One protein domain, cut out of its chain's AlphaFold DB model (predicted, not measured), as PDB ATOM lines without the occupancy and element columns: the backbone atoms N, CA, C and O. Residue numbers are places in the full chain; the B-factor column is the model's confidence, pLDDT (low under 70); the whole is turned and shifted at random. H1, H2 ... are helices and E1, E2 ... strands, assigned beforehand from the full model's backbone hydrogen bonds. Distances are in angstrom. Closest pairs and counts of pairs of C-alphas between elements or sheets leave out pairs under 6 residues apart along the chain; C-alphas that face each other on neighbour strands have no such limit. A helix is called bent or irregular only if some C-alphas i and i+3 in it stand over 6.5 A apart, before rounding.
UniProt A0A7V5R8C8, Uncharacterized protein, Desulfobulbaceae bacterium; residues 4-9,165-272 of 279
ATOM      1  N   ARG A   4     182.704 269.368 214.323       87.00
ATOM      2  CA  ARG A   4     182.364 270.722 214.765       87.00
ATOM      3  C   ARG A   4     183.527 271.633 214.419       87.00
ATOM      4  O   ARG A   4     184.673 271.229 214.555       87.00
ATOM      5  N   TYR A   5     183.233 272.863 214.022       91.44
ATOM      6  CA  TYR A   5     184.259 273.830 213.657       91.44
ATOM      7  C   TYR A   5     184.394 274.933 214.703       91.44
ATOM      8  O   TYR A   5     183.419 275.311 215.359       91.44
ATOM      9  N   THR A   6     185.607 275.453 214.834       94.94
ATOM     10  CA  THR A   6     185.934 276.686 215.559       94.94
ATOM     11  C   THR A   6     186.878 277.506 214.697       94.94
ATOM     12  O   THR A   6     187.686 276.921 213.980       94.94
ATOM     13  N   ILE A   7     186.807 278.830 214.784       96.12
ATOM     14  CA  ILE A   7     187.710 279.718 214.056       96.12
ATOM     15  C   ILE A   7     188.516 280.575 215.020       96.12
ATOM     16  O   ILE A   7     188.025 280.950 216.085       96.12
ATOM     17  N   GLU A   8     189.753 280.858 214.643       96.50
ATOM     18  CA  GLU A   8     190.666 281.708 215.391       96.50
ATOM     19  C   GLU A   8     191.202 282.803 214.472       96.50
ATOM     20  O   GLU A   8     191.616 282.507 213.355       96.50
ATOM     21  N   ILE A   9     191.187 284.051 214.947       97.25
ATOM     22  CA  ILE A   9     191.823 285.190 214.279       97.25
ATOM     23  C   ILE A   9     193.201 285.376 214.903       97.25
ATOM     24  O   ILE A   9     193.311 285.548 216.119       97.25
ATOM     25  N   VAL A 165     192.317 280.881 211.059       97.94
ATOM     26  CA  VAL A 165     192.515 279.429 211.027       97.94
ATOM     27  C   VAL A 165     191.226 278.734 211.440       97.94
ATOM     28  O   VAL A 165     190.716 278.930 212.546       97.94
ATOM     29  N   LEU A 166     190.700 277.903 210.546       97.50
ATOM     30  CA  LEU A 166     189.555 277.042 210.788       97.50
ATOM     31  C   LEU A 166     190.034 275.698 211.341       97.50
ATOM     32  O   LEU A 166     190.795 274.975 210.700       97.50
ATOM     33  N   LYS A 167     189.542 275.340 212.523       97.00
ATOM     34  CA  LYS A 167     189.871 274.095 213.229       97.00
ATOM     35  C   LYS A 167     188.658 273.185 213.258       97.00
ATOM     36  O   LYS A 167     187.540 273.671 213.469       97.00
ATOM     37  N   SER A 168     188.858 271.879 213.108       93.94
ATOM     38  CA  SER A 168     187.797 270.891 213.291       93.94
ATOM     39  C   SER A 168     187.999 270.060 214.548       93.94
ATOM     40  O   SER A 168     189.106 269.734 214.971       93.94
ATOM     41  N   HIS A 169     186.878 269.698 215.152       91.56
ATOM     42  CA  HIS A 169     186.789 268.870 216.340       91.56
ATOM     43  C   HIS A 169     185.878 267.699 216.039       91.56
ATOM     44  O   HIS A 169     184.857 267.863 215.370       91.56
ATOM     45  N   ILE A 170     186.202 266.530 216.575       87.94
ATOM     46  CA  ILE A 170     185.341 265.351 216.503       87.94
ATOM     47  C   ILE A 170     184.911 264.953 217.903       87.94
ATOM     48  O   ILE A 170     185.647 265.131 218.872       87.94
ATOM     49  N   TYR A 171     183.710 264.404 218.022       82.94
ATOM     50  CA  TYR A 171     183.259 263.867 219.297       82.94
ATOM     51  C   TYR A 171     183.865 262.482 219.531       82.94
ATOM     52  O   TYR A 171     183.666 261.562 218.731       82.94
ATOM     53  N   SER A 172     184.587 262.324 220.637       81.50
ATOM     54  CA  SER A 172     185.113 261.037 221.082       81.50
ATOM     55  C   SER A 172     184.109 260.355 222.005       81.50
ATOM     56  O   SER A 172     183.758 260.873 223.063       81.50
ATOM     57  N   MET A 173     183.666 259.153 221.630       77.94
ATOM     58  CA  MET A 173     182.765 258.347 222.464       77.94
ATOM     59  C   MET A 173     183.451 257.824 223.732       77.94
ATOM     60  O   MET A 173     182.774 257.558 224.723       77.94
ATOM     61  N   GLU A 174     184.775 257.658 223.697       81.50
ATOM     62  CA  GLU A 174     185.561 257.147 224.824       81.50
ATOM     63  C   GLU A 174     185.712 258.202 225.918       81.50
ATOM     64  O   GLU A 174     185.483 257.904 227.089       81.50
ATOM     65  N   SER A 175     186.053 259.436 225.536       84.69
ATOM     66  CA  SER A 175     186.211 260.547 226.478       84.69
ATOM     67  C   SER A 175     184.928 261.348 226.699       84.69
ATOM     68  O   SER A 175     184.884 262.145 227.624       84.69
ATOM     69  N   GLN A 176     183.881 261.124 225.895       81.56
ATOM     70  CA  GLN A 176     182.625 261.889 225.909       81.56
ATOM     71  C   GLN A 176     182.825 263.402 225.713       81.56
ATOM     72  O   GLN A 176     182.061 264.223 226.220       81.56
ATOM     73  N   GLU A 177     183.851 263.777 224.951       86.25
ATOM     74  CA  GLU A 177     184.262 265.163 224.745       86.25
ATOM     75  C   GLU A 177     184.549 265.437 223.265       86.25
ATOM     76  O   GLU A 177     184.878 264.533 222.490       86.25
ATOM     77  N   TRP A 178     184.432 266.708 222.875       85.62
ATOM     78  CA  TRP A 178     184.932 267.185 221.589       85.62
ATOM     79  C   TRP A 178     186.445 267.328 221.681       85.62
ATOM     80  O   TRP A 178     186.949 268.096 222.497       85.62
ATOM     81  N   ILE A 179     187.151 266.584 220.842       91.31
ATOM     82  CA  ILE A 179     188.604 266.630 220.750       91.31
ATOM     83  C   ILE A 179     189.003 267.300 219.444       91.31
ATOM     84  O   ILE A 179     188.361 267.085 218.411       91.31
ATOM     85  N   LEU A 180     190.068 268.096 219.499       93.50
ATOM     86  CA  LEU A 180     190.675 268.683 218.313       93.50
ATOM     87  C   LEU A 180     191.082 267.552 217.365       93.50
ATOM     88  O   LEU A 180     191.819 266.645 217.752       93.50
ATOM     89  N   TYR A 181     190.539 267.590 216.156       92.81
ATOM     90  CA  TYR A 181     190.804 266.608 215.112       92.81
ATOM     91  C   TYR A 181     191.853 267.129 214.143       92.81
ATOM     92  O   TYR A 181     192.815 266.428 213.844       92.81
ATOM     93  N   ASP A 182     191.655 268.366 213.697       94.38
ATOM     94  CA  ASP A 182     192.544 269.072 212.791       94.38
ATOM     95  C   ASP A 182     192.659 270.526 213.259       94.38
ATOM     96  O   ASP A 182     191.655 271.225 213.454       94.38
ATOM     97  N   ASP A 183     193.891 270.954 213.510       94.06
ATOM     98  CA  ASP A 183     194.229 272.294 213.969       94.06
ATOM     99  C   ASP A 183     194.371 273.306 212.827       94.06
ATOM    100  O   ASP A 183     194.522 274.497 213.111       94.06
ATOM    101  N   CYS A 184     194.250 272.862 211.570       94.00
ATOM    102  CA  CYS A 184     194.230 273.710 210.387       94.00
ATOM    103  C   CYS A 184     193.527 273.019 209.197       94.00
ATOM    104  O   CYS A 184     194.167 272.626 208.221       94.00
ATOM    105  N   GLU A 185     192.191 272.943 209.224       92.81
ATOM    106  CA  GLU A 185     191.415 272.495 208.049       92.81
ATOM    107  C   GLU A 185     191.562 273.473 206.882       92.81
ATOM    108  O   GLU A 185     191.603 273.084 205.715       92.81
ATOM    109  N   GLU A 186     191.581 274.765 207.207       95.06
ATOM    110  CA  GLU A 186     191.661 275.856 206.250       95.06
ATOM    111  C   GLU A 186     192.259 277.076 206.948       95.06
ATOM    112  O   GLU A 186     191.966 277.336 208.117       95.06
ATOM    113  N   SER A 187     193.090 277.832 206.241       96.25
ATOM    114  CA  SER A 187     193.620 279.092 206.751       96.25
ATOM    115  C   SER A 187     193.867 280.066 205.617       96.25
ATOM    116  O   SER A 187     194.357 279.656 204.561       96.25
ATOM    117  N   VAL A 188     193.602 281.344 205.863       96.50
ATOM    118  CA  VAL A 188     193.934 282.438 204.946       96.50
ATOM    119  C   VAL A 188     194.593 283.557 205.747       96.50
ATOM    120  O   VAL A 188     194.197 283.837 206.878       96.50
ATOM    121  N   TRP A 189     195.619 284.167 205.162       95.94
ATOM    122  CA  TRP A 189     196.522 285.130 205.798       95.94
ATOM    123  C   TRP A 189     196.665 286.388 204.930       95.94
ATOM    124  O   TRP A 189     196.157 286.419 203.807       95.94
ATOM    125  N   GLY A 190     197.360 287.411 205.434       93.69
ATOM    126  CA  GLY A 190     197.631 288.642 204.683       93.69
ATOM    127  C   GLY A 190     196.489 289.665 204.660       93.69
ATOM    128  O   GLY A 190     196.396 290.463 203.725       93.69
ATOM    129  N   TYR A 191     195.612 289.671 205.667       94.88
ATOM    130  CA  TYR A 191     194.579 290.698 205.806       94.88
ATOM    131  C   TYR A 191     195.118 291.922 206.547       94.88
ATOM    132  O   TYR A 191     195.460 291.847 207.722       94.88
ATOM    133  N   TYR A 192     195.119 293.075 205.882       93.31
ATOM    134  CA  TYR A 192     195.515 294.369 206.463       93.31
ATOM    135  C   TYR A 192     194.364 295.092 207.185       93.31
ATOM    136  O   TYR A 192     194.520 296.224 207.633       93.31
ATOM    137  N   ASP A 193     193.195 294.451 207.248       91.44
ATOM    138  CA  ASP A 193     192.023 294.884 208.003       91.44
ATOM    139  C   ASP A 193     191.475 293.678 208.771       91.44
ATOM    140  O   ASP A 193     191.022 292.686 208.187       91.44
ATOM    141  N   LYS A 194     191.511 293.770 210.101       93.31
ATOM    142  CA  LYS A 194     191.018 292.717 210.987       93.31
ATOM    143  C   LYS A 194     189.534 292.424 210.771       93.31
ATOM    144  O   LYS A 194     189.135 291.262 210.805       93.31
ATOM    145  N   GLU A 195     188.714 293.445 210.520       94.81
ATOM    146  CA  GLU A 195     187.280 293.247 210.297       94.81
ATOM    147  C   GLU A 195     187.018 292.464 209.008       94.81
ATOM    148  O   GLU A 195     186.044 291.712 208.919       94.81
ATOM    149  N   GLN A 196     187.867 292.637 207.990       93.81
ATOM    150  CA  GLN A 196     187.787 291.846 206.768       93.81
ATOM    151  C   GLN A 196     188.136 290.379 207.046       93.81
ATOM    152  O   GLN A 196     187.378 289.497 206.639       93.81
ATOM    153  N   ALA A 197     189.221 290.127 207.785       95.69
ATOM    154  CA  ALA A 197     189.608 288.775 208.187       95.69
ATOM    155  C   ALA A 197     188.476 288.071 208.954       95.69
ATOM    156  O   ALA A 197     188.157 286.921 208.667       95.69
ATOM    157  N   GLU A 198     187.823 288.775 209.884       96.06
ATOM    158  CA  GLU A 198     186.688 288.266 210.664       96.06
ATOM    159  C   GLU A 198     185.472 287.918 209.790       96.06
ATOM    160  O   GLU A 198     184.858 286.864 209.970       96.06
ATOM    161  N   LYS A 199     185.132 288.760 208.805       96.88
ATOM    162  CA  LYS A 199     184.007 288.497 207.889       96.88
ATOM    163  C   LYS A 199     184.255 287.266 207.022       96.88
ATOM    164  O   LYS A 199     183.380 286.405 206.927       96.88
ATOM    165  N   GLU A 200     185.437 287.161 206.418       96.75
ATOM    166  CA  GLU A 200     185.788 286.016 205.566       96.75
ATOM    167  C   GLU A 200     185.901 284.719 206.383       96.75
ATOM    168  O   GLU A 200     185.400 283.672 205.965       96.75
ATOM    169  N   ALA A 201     186.437 284.805 207.603       96.69
ATOM    170  CA  ALA A 201     186.446 283.721 208.576       96.69
ATOM    171  C   ALA A 201     185.029 283.187 208.865       96.69
ATOM    172  O   ALA A 201     184.765 281.980 208.788       96.69
ATOM    173  N   GLU A 202     184.076 284.072 209.169       95.38
ATOM    174  CA  GLU A 202     182.692 283.667 209.412       95.38
ATOM    175  C   GLU A 202     182.055 282.964 208.206       95.38
ATOM    176  O   GLU A 202     181.288 282.007 208.370       95.38
ATOM    177  N   GLU A 203     182.327 283.446 206.995       96.31
ATOM    178  CA  GLU A 203     181.828 282.845 205.758       96.31
ATOM    179  C   GLU A 203     182.415 281.448 205.532       96.31
ATOM    180  O   GLU A 203     181.662 280.505 205.252       96.31
ATOM    181  N   ALA A 204     183.721 281.280 205.749       95.38
ATOM    182  CA  ALA A 204     184.394 279.986 205.684       95.38
ATOM    183  C   ALA A 204     183.801 278.991 206.695       95.38
ATOM    184  O   ALA A 204     183.460 277.855 206.342       95.38
ATOM    185  N   MET A 205     183.558 279.435 207.933       93.25
ATOM    186  CA  MET A 205     182.929 278.613 208.969       93.25
ATOM    187  C   MET A 205     181.498 278.203 208.584       93.25
ATOM    188  O   MET A 205     181.132 277.029 208.704       93.25
ATOM    189  N   LYS A 206     180.681 279.139 208.077       93.62
ATOM    190  CA  LYS A 206     179.318 278.853 207.586       93.62
ATOM    191  C   LYS A 206     179.344 277.833 206.442       93.62
ATOM    192  O   LYS A 206     178.536 276.900 206.432       93.62
ATOM    193  N   SER A 207     180.288 277.973 205.514       93.38
ATOM    194  CA  SER A 207     180.490 277.043 204.402       93.38
ATOM    195  C   SER A 207     180.882 275.642 204.889       93.38
ATOM    196  O   SER A 207     180.271 274.650 204.486       93.38
ATOM    197  N   ALA A 208     181.838 275.536 205.815       90.50
ATOM    198  CA  ALA A 208     182.260 274.270 206.417       90.50
ATOM    199  C   ALA A 208     181.114 273.551 207.145       90.50
ATOM    200  O   ALA A 208     180.850 272.378 206.880       90.50
ATOM    201  N   MET A 209     180.348 274.268 207.972       86.56
ATOM    202  CA  MET A 209     179.175 273.701 208.650       86.56
ATOM    203  C   MET A 209     178.092 273.226 207.671       86.56
ATOM    204  O   MET A 209     177.401 272.242 207.941       86.56
ATOM    205  N   SER A 210     177.920 273.918 206.541       87.06
ATOM    206  CA  SER A 210     176.979 273.518 205.489       87.06
ATOM    207  C   SER A 210     177.431 272.238 204.777       87.06
ATOM    208  O   SER A 210     176.616 271.333 204.587       87.06
ATOM    209  N   ARG A 211     178.726 272.126 204.442       86.81
ATOM    210  CA  ARG A 211     179.328 270.911 203.859       86.81
ATOM    211  C   ARG A 211     179.137 269.706 204.778       86.81
ATOM    212  O   ARG A 211     178.571 268.699 204.357       86.81
ATOM    213  N   GLU A 212     179.480 269.857 206.055       84.44
ATOM    214  CA  GLU A 212     179.332 268.801 207.063       84.44
ATOM    215  C   GLU A 212     177.866 268.365 207.235       84.44
ATOM    216  O   GLU A 212     177.562 267.173 207.355       84.44
ATOM    217  N   LYS A 213     176.924 269.320 207.167       79.94
ATOM    218  CA  LYS A 213     175.485 269.024 207.184       79.94
ATOM    219  C   LYS A 213     175.080 268.133 206.019       79.94
ATOM    220  O   LYS A 213     174.342 267.166 206.203       79.94
ATOM    221  N   GLN A 214     175.510 268.496 204.813       78.50
ATOM    222  CA  GLN A 214     175.159 267.776 203.592       78.50
ATOM    223  C   GLN A 214     175.744 266.365 203.607       78.50
ATOM    224  O   GLN A 214     175.019 265.412 203.321       78.50
ATOM    225  N   GLU A 215     177.003 266.217 204.024       79.19
ATOM    226  CA  GLU A 215     177.630 264.908 204.200       79.19
ATOM    227  C   GLU A 215     176.903 264.045 205.232       79.19
ATOM    228  O   GLU A 215     176.673 262.861 204.995       79.19
ATOM    229  N   SER A 216     176.508 264.629 206.365       72.31
ATOM    230  CA  SER A 216     175.770 263.914 207.411       72.31
ATOM    231  C   SER A 216     174.417 263.415 206.902       72.31
ATOM    232  O   SER A 216     174.054 262.262 207.125       72.31
ATOM    233  N   VAL A 217     173.681 264.254 206.165       73.56
ATOM    234  CA  VAL A 217     172.407 263.870 205.534       73.56
ATOM    235  C   VAL A 217     172.608 262.764 204.500       73.56
ATOM    236  O   VAL A 217     171.779 261.861 204.407       73.56
ATOM    237  N   PHE A 218     173.689 262.818 203.722       71.44
ATOM    238  CA  PHE A 218     174.004 261.791 202.734       71.44
ATOM    239  C   PHE A 218     174.308 260.438 203.395       71.44
ATOM    240  O   PHE A 218     173.653 259.450 203.073       71.44
ATOM    241  N   LYS A 219     175.197 260.417 204.400       72.81
ATOM    242  CA  LYS A 219     175.545 259.205 205.167       72.81
ATOM    243  C   LYS A 219     174.324 258.591 205.865       72.81
ATOM    244  O   LYS A 219     174.202 257.372 205.936       72.81
ATOM    245  N   LEU A 220     173.399 259.421 206.362       70.25
ATOM    246  CA  LEU A 220     172.137 258.949 206.943       70.25
ATOM    247  C   LEU A 220     171.258 258.226 205.916       70.25
ATOM    248  O   LEU A 220     170.736 257.159 206.223       70.25
ATOM    249  N   LYS A 221     171.130 258.766 204.698       73.00
ATOM    250  CA  LYS A 221     170.357 258.120 203.626       73.00
ATOM    251  C   LYS A 221     170.961 256.780 203.210       73.00
ATOM    252  O   LYS A 221     170.224 255.811 203.077       73.00
ATOM    253  N   GLU A 222     172.283 256.708 203.053       73.81
ATOM    254  CA  GLU A 222     172.965 255.443 202.740       73.81
ATOM    255  C   GLU A 222     172.714 254.391 203.830       73.81
ATOM    256  O   GLU A 222     172.345 253.257 203.527       73.81
ATOM    257  N   ALA A 223     172.820 254.777 205.107       69.94
ATOM    258  CA  ALA A 223     172.546 253.877 206.227       69.94
ATOM    259  C   ALA A 223     171.078 253.403 206.270       69.94
ATOM    260  O   ALA A 223     170.813 252.237 206.576       69.94
ATOM    261  N   GLU A 224     170.120 254.282 205.955       71.75
ATOM    262  CA  GLU A 224     168.701 253.923 205.831       71.75
ATOM    263  C   GLU A 224     168.475 252.894 204.708       71.75
ATOM    264  O   GLU A 224     167.800 251.886 204.925       71.75
ATOM    265  N   GLU A 225     169.081 253.093 203.533       76.12
ATOM    266  CA  GLU A 225     168.974 252.179 202.387       76.12
ATOM    267  C   GLU A 225     169.603 250.802 202.663       76.12
ATOM    268  O   GLU A 225     168.998 249.762 202.362       76.12
ATOM    269  N   GLU A 226     170.794 250.768 203.270       73.00
ATOM    270  CA  GLU A 226     171.454 249.526 203.690       73.00
ATOM    271  C   GLU A 226     170.584 248.735 204.674       73.00
ATOM    272  O   GLU A 226     170.428 247.512 204.549       73.00
ATOM    273  N   TYR A 227     169.968 249.437 205.627       67.31
ATOM    274  CA  TYR A 227     169.074 248.834 206.603       67.31
ATOM    275  C   TYR A 227     167.806 248.272 205.950       67.31
ATOM    276  O   TYR A 227     167.447 247.117 206.196       67.31
ATOM    277  N   GLU A 228     167.157 249.025 205.057       70.62
ATOM    278  CA  GLU A 228     166.003 248.529 204.298       70.62
ATOM    279  C   GLU A 228     166.340 247.270 203.483       70.62
ATOM    280  O   GLU A 228     165.529 246.340 203.388       70.62
ATOM    281  N   MET A 229     167.539 247.203 202.902       70.31
ATOM    282  CA  MET A 229     168.000 246.018 202.181       70.31
ATOM    283  C   MET A 229     168.183 244.813 203.117       70.31
ATOM    284  O   MET A 229     167.814 243.690 202.752       70.31
ATOM    285  N   ALA A 230     168.719 245.024 204.323       69.62
ATOM    286  CA  ALA A 230     168.851 243.980 205.337       69.62
ATOM    287  C   ALA A 230     167.483 243.443 205.800       69.62
ATOM    288  O   ALA A 230     167.302 242.224 205.862       69.62
ATOM    289  N   LEU A 231     166.494 244.321 206.023       65.00
ATOM    290  CA  LEU A 231     165.113 243.931 206.357       65.00
ATOM    291  C   LEU A 231     164.493 243.031 205.284       65.00
ATOM    292  O   LEU A 231     163.930 241.978 205.595       65.00
ATOM    293  N   LYS A 232     164.641 243.422 204.010       71.12
ATOM    294  CA  LYS A 232     164.150 242.642 202.864       71.12
ATOM    295  C   LYS A 232     164.792 241.255 202.813       71.12
ATOM    296  O   LYS A 232     164.082 240.272 202.612       71.12
ATOM    297  N   LYS A 233     166.110 241.155 203.031       72.25
ATOM    298  CA  LYS A 233     166.831 239.866 203.085       72.25
ATOM    299  C   LYS A 233     166.355 238.975 204.236       72.25
ATOM    300  O   LYS A 233     166.312 237.761 204.071       72.25
ATOM    301  N   ALA A 234     165.981 239.564 205.370       69.69
ATOM    302  CA  ALA A 234     165.468 238.846 206.536       69.69
ATOM    303  C   ALA A 234     163.988 238.425 206.414       69.69
ATOM    304  O   ALA A 234     163.474 237.752 207.305       69.69
ATOM    305  N   GLY A 235     163.291 238.802 205.333       68.50
ATOM    306  CA  GLY A 235     161.884 238.451 205.119       68.50
ATOM    307  C   GLY A 235     160.905 239.178 206.047       68.50
ATOM    308  O   GLY A 235     159.783 238.710 206.224       68.50
ATOM    309  N   ILE A 236     161.316 240.305 206.641       64.12
ATOM    310  CA  ILE A 236     160.484 241.116 207.540       64.12
ATOM    311  C   ILE A 236     159.677 242.115 206.685       64.12
ATOM    312  O   ILE A 236     160.279 242.973 206.035       64.12
ATOM    313  N   PRO A 237     158.334 242.023 206.627       54.91
ATOM    314  CA  PRO A 237     157.524 242.908 205.795       54.91
ATOM    315  C   PRO A 237     157.285 244.266 206.475       54.91
ATOM    316  O   PRO A 237     156.731 244.316 207.568       54.91
ATOM    317  N   GLY A 238     157.616 245.378 205.808       58.31
ATOM    318  CA  GLY A 238     157.162 246.711 206.230       58.31
ATOM    319  C   GLY A 238     158.035 247.886 205.779       58.31
ATOM    320  O   GLY A 238     159.218 247.722 205.497       58.31
ATOM    321  N   LYS A 239     157.427 249.082 205.720       56.19
ATOM    322  CA  LYS A 239     158.146 250.369 205.745       56.19
ATOM    323  C   LYS A 239     158.681 250.604 207.155       56.19
ATOM    324  O   LYS A 239     158.007 250.262 208.124       56.19
ATOM    325  N   VAL A 240     159.853 251.224 207.245       52.62
ATOM    326  CA  VAL A 240     160.527 251.558 208.504       52.62
ATOM    327  C   VAL A 240     159.590 252.369 209.413       52.62
ATOM    328  O   VAL A 240     159.192 253.482 209.080       52.62
ATOM    329  N   THR A 241     159.234 251.808 210.570       57.09
ATOM    330  CA  THR A 241     158.596 252.530 211.682       57.09
ATOM    331  C   THR A 241     159.544 252.540 212.875       57.09
ATOM    332  O   THR A 241     160.376 251.641 213.013       57.09
ATOM    333  N   LYS A 242     159.420 253.539 213.761       51.81
ATOM    334  CA  LYS A 242     160.220 253.632 214.997       51.81
ATOM    335  C   LYS A 242     160.186 252.318 215.801       51.81
ATOM    336  O   LYS A 242     161.224 251.842 216.242       51.81
ATOM    337  N   GLU A 243     159.017 251.686 215.859       52.22
ATOM    338  CA  GLU A 243     158.752 250.410 216.541       52.22
ATOM    339  C   GLU A 243     159.429 249.202 215.860       52.22
ATOM    340  O   GLU A 243     159.881 248.272 216.530       52.22
ATOM    341  N   THR A 244     159.553 249.216 214.526       52.31
ATOM    342  CA  THR A 244     160.265 248.167 213.769       52.31
ATOM    343  C   THR A 244     161.770 248.214 214.037       52.31
ATOM    344  O   THR A 244     162.414 247.169 214.104       52.31
ATOM    345  N   VAL A 245     162.334 249.413 214.234       50.88
ATOM    346  CA  VAL A 245     163.749 249.583 214.605       50.88
ATOM    347  C   VAL A 245     164.004 249.110 216.037       50.88
ATOM    348  O   VAL A 245     164.941 248.353 216.261       50.88
ATOM    349  N   GLU A 246     163.125 249.462 216.979       48.31
ATOM    350  CA  GLU A 246     163.201 249.015 218.382       48.31
ATOM    351  C   GLU A 246     163.087 247.480 218.523       48.31
ATOM    352  O   GLU A 246     163.736 246.878 219.377       48.31
ATOM    353  N   SER A 247     162.323 246.820 217.643       45.12
ATOM    354  CA  SER A 247     162.134 245.357 217.649       45.12
ATOM    355  C   SER A 247     163.325 244.566 217.082       45.12
ATOM    356  O   SER A 247     163.477 243.379 217.372       45.12
ATOM    357  N   LEU A 248     164.185 245.204 216.282       45.19
ATOM    358  CA  LEU A 248     165.371 244.600 215.656       45.19
ATOM    359  C   LEU A 248     166.672 244.837 216.428       45.19
ATOM    360  O   LEU A 248     167.699 244.252 216.070       45.19
ATOM    361  N   CYS A 249     166.617 245.609 217.519       43.00
ATOM    362  CA  CYS A 249     167.738 245.952 218.400       43.00
ATOM    363  C   CYS A 249     168.555 244.749 218.921       43.00
ATOM    364  O   CYS A 249     169.668 244.927 219.405       43.00
ATOM    365  N   TRP A 250     168.072 243.512 218.772       37.34
ATOM    366  CA  TRP A 250     168.805 242.304 219.160       37.34
ATOM    367  C   TRP A 250     169.950 241.907 218.198       37.34
ATOM    368  O   TRP A 250     170.889 241.241 218.621       37.34
ATOM    369  N   PHE A 251     169.943 242.360 216.935       41.81
ATOM    370  CA  PHE A 251     171.044 242.144 215.966       41.81
ATOM    371  C   PHE A 251     171.943 243.389 215.766       41.81
ATOM    372  O   PHE A 251     172.856 243.381 214.942       41.81
ATOM    373  N   HIS A 252     171.680 244.480 216.493       43.16
ATOM    374  CA  HIS A 252     171.850 245.857 216.014       43.16
ATOM    375  C   HIS A 252     172.955 246.662 216.730       43.16
ATOM    376  O   HIS A 252     172.783 247.846 216.988       43.16
ATOM    377  N   SER A 253     174.100 246.067 217.077       44.81
ATOM    378  CA  SER A 253     175.157 246.812 217.795       44.81
ATOM    379  C   SER A 253     175.886 247.845 216.919       44.81
ATOM    380  O   SER A 253     176.275 248.903 217.410       44.81
ATOM    381  N   THR A 254     176.041 247.584 215.619       41.91
ATOM    382  CA  THR A 254     176.786 248.462 214.695       41.91
ATOM    383  C   THR A 254     175.948 249.643 214.195       41.91
ATOM    384  O   THR A 254     176.444 250.761 214.092       41.91
ATOM    385  N   ALA A 255     174.659 249.413 213.936       42.31
ATOM    386  CA  ALA A 255     173.737 250.428 213.429       42.31
ATOM    387  C   ALA A 255     173.124 251.294 214.545       42.31
ATOM    388  O   ALA A 255     172.958 252.491 214.332       42.31
ATOM    389  N   GLU A 256     172.892 250.769 215.761       47.09
ATOM    390  CA  GLU A 256     172.593 251.636 216.915       47.09
ATOM    391  C   GLU A 256     173.758 252.567 217.229       47.09
ATOM    392  O   GLU A 256     173.525 253.711 217.601       47.09
ATOM    393  N   ARG A 257     175.002 252.091 217.097       47.75
ATOM    394  CA  ARG A 257     176.180 252.924 217.326       47.75
ATOM    395  C   ARG A 257     176.244 254.051 216.300       47.75
ATOM    396  O   ARG A 257     176.309 255.202 216.707       47.75
ATOM    397  N   ALA A 258     176.102 253.740 215.011       46.09
ATOM    398  CA  ALA A 258     176.047 254.751 213.955       46.09
ATOM    399  C   ALA A 258     174.862 255.722 214.127       46.09
ATOM    400  O   ALA A 258     175.023 256.926 213.957       46.09
ATOM    401  N   ARG A 259     173.682 255.231 214.532       48.06
ATOM    402  CA  ARG A 259     172.487 256.057 214.760       48.06
ATOM    403  C   ARG A 259     172.593 256.931 216.010       48.06
ATOM    404  O   ARG A 259     172.257 258.105 215.926       48.06
ATOM    405  N   LYS A 260     173.061 256.402 217.146       53.66
ATOM    406  CA  LYS A 260     173.317 257.188 218.368       53.66
ATOM    407  C   LYS A 260     174.419 258.204 218.134       53.66
ATOM    408  O   LYS A 260     174.267 259.336 218.571       53.66
ATOM    409  N   GLU A 261     175.483 257.831 217.423       53.09
ATOM    410  CA  GLU A 261     176.512 258.776 216.993       53.09
ATOM    411  C   GLU A 261     175.858 259.882 216.147       53.09
ATOM    412  O   GLU A 261     175.952 261.043 216.522       53.09
ATOM    413  N   CYS A 262     175.071 259.564 215.115       46.09
ATOM    414  CA  CYS A 262     174.382 260.577 214.305       46.09
ATOM    415  C   CYS A 262     173.346 261.430 215.072       46.09
ATOM    416  O   CYS A 262     173.284 262.632 214.837       46.09
ATOM    417  N   GLU A 263     172.546 260.867 215.986       50.03
ATOM    418  CA  GLU A 263     171.538 261.602 216.777       50.03
ATOM    419  C   GLU A 263     172.186 262.515 217.833       50.03
ATOM    420  O   GLU A 263     171.750 263.655 218.012       50.03
ATOM    421  N   VAL A 264     173.243 262.055 218.511       54.56
ATOM    422  CA  VAL A 264     174.025 262.884 219.444       54.56
ATOM    423  C   VAL A 264     174.685 264.030 218.685       54.56
ATOM    424  O   VAL A 264     174.563 265.190 219.074       54.56
ATOM    425  N   LEU A 265     175.320 263.722 217.560       48.22
ATOM    426  CA  LEU A 265     176.062 264.688 216.763       48.22
ATOM    427  C   LEU A 265     175.140 265.698 216.050       48.22
ATOM    428  O   LEU A 265     175.468 266.880 216.005       48.22
ATOM    429  N   PHE A 266     173.957 265.291 215.575       47.44
ATOM    430  CA  PHE A 266     172.947 266.200 215.014       47.44
ATOM    431  C   PHE A 266     172.406 267.180 216.067       47.44
ATOM    432  O   PHE A 266     172.307 268.380 215.807       47.44
ATOM    433  N   ASN A 267     172.105 266.692 217.276       57.97
ATOM    434  CA  ASN A 267     171.634 267.538 218.376       57.97
ATOM    435  C   ASN A 267     172.733 268.476 218.906       57.97
ATOM    436  O   ASN A 267     172.432 269.606 219.282       57.97
ATOM    437  N   MET A 268     174.002 268.060 218.892       53.22
ATOM    438  CA  MET A 268     175.129 268.921 219.275       53.22
ATOM    439  C   MET A 268     175.476 269.972 218.211       53.22
ATOM    440  O   MET A 268     175.840 271.090 218.568       53.22
ATOM    441  N   ALA A 269     175.359 269.646 216.920       47.38
ATOM    442  CA  ALA A 269     175.689 270.560 215.822       47.38
ATOM    443  C   ALA A 269     174.575 271.579 215.510       47.38
ATOM    444  O   ALA A 269     174.868 272.675 215.037       47.38
ATOM    445  N   TYR A 270     173.303 271.244 215.770       44.97
ATOM    446  CA  TYR A 270     172.156 272.064 215.348       44.97
ATOM    447  C   TYR A 270     171.089 272.298 216.434       44.97
ATOM    448  O   TYR A 270     170.094 272.971 216.168       44.97
ATOM    449  N   GLY A 271     171.263 271.763 217.648       46.84
ATOM    450  CA  GLY A 271     170.268 271.813 218.730       46.84
ATOM    451  C   GLY A 271     170.429 272.950 219.745       46.84
ATOM    452  O   GLY A 271     169.722 272.957 220.753       46.84
ATOM    453  N   GLY A 272     171.323 273.915 219.508       42.03
ATOM    454  CA  GLY A 272     171.496 275.080 220.378       42.03
ATOM    455  C   GLY A 272     170.285 276.014 220.334       42.03
ATOM    456  O   GLY A 272     170.208 276.901 219.485       42.03
TER     457      GLY A 272
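Overview. This is residues 4 to 9 and 165 to 272 of the 279 residues of an uncharacterized protein of Desulfobulbaceae bacterium (UniProt A0A7V5R8C8). One long helix, H1, makes the length of this domain; a small, strongly twisted sheet of three strands packs on its first part, residues 194 to 212, and after H1 the backbone turns back through the short helix H2 into H3, which runs back along H1 towards the sheet. The 114 printed residues hold three named strands and then three named helices, in the order E1, E2, E3, H1, H2, H3, and the class is mixed, helices and strands. The sheet's order is E1, E2, E3, antiparallel throughout. The whole is loose, with a radius of gyration of the C-alphas of 19.1 A, and its outline is a rod of 65 by 27 by 22 A.

Along the chain. E1, residues 4 to 9, begins at C-alpha 4 (182.364, 270.722, 214.765) and is 17.3 A long. E2, residues 165 to 172, is 22.2 A long. E3, residues 177 to 191, measures 33.4 A and bends by 57 degrees at residue 181. H1, residues 194 to 233, spans 58.7 A, from C-alpha 194 at (191.018, 292.717, 210.987) to C-alpha 233 at (166.831, 239.866, 203.085). H2, residues 242 to 251, is 15.8 A long and irregular: C-alphas 247 and 250 are 7.5 A apart. H3, residues 253 to 270, is 25.5 A long and ends at C-alpha 270 (172.156, 272.064, 215.348).

Arrangement. E1 and E2 are antiparallel neighbours at 150 degrees, with N 6 and O 167 at 3.0 A and N 167 and O 6 at 2.8 A, within hydrogen-bond range. E2 and E3 form a hairpin at 171 degrees, with N 168 and O 182 at 2.9 A. H1 is on one face of this sheet, at a height of 10.5 A, which gives two layers, a helix layer over a sheet. It lies over E2 and only just over E1, where 3 of its C-alphas fall; on the local plane it stands at 27 degrees to E2, only just along the strands. The closest C-alphas of E1 and H1 are those of Tyr 5 and Met 205, 6.8 A apart. H3 only grazes the sheet, with residues 261 to 269. H3 and H1 are close but not clearly touching, the closest C-alphas being those of Ser 216 and Cys 262, 7.8 A apart, at a shallow tilt of 28 degrees, opposite ways. H2 and H3 are close but not clearly touching, with C-alphas 249 and 256 at 7.6 A, at a steep tilt of 46 degrees. H2 is apart from H1 and not on the sheet. Each O i to N i+4 pair is within hydrogen-bond range in H1 and H3, and 4 of 6 are in H2.

Size, cuts and confidence. The C-alphas of Tyr 192 and Gly 235, the two farthest apart, are 65.3 A apart. Residues 10 to 164 are not printed, and C-alphas 9 and 165 are 6.7 A apart across the cut. Of the links that are printed whole, none is long. Residues 249 to 254, of which 249 to 251 belong to H2, stand free. The mean pLDDT of the printed part is 74.1; 43 residues are under 70, among them residues 234 to 272.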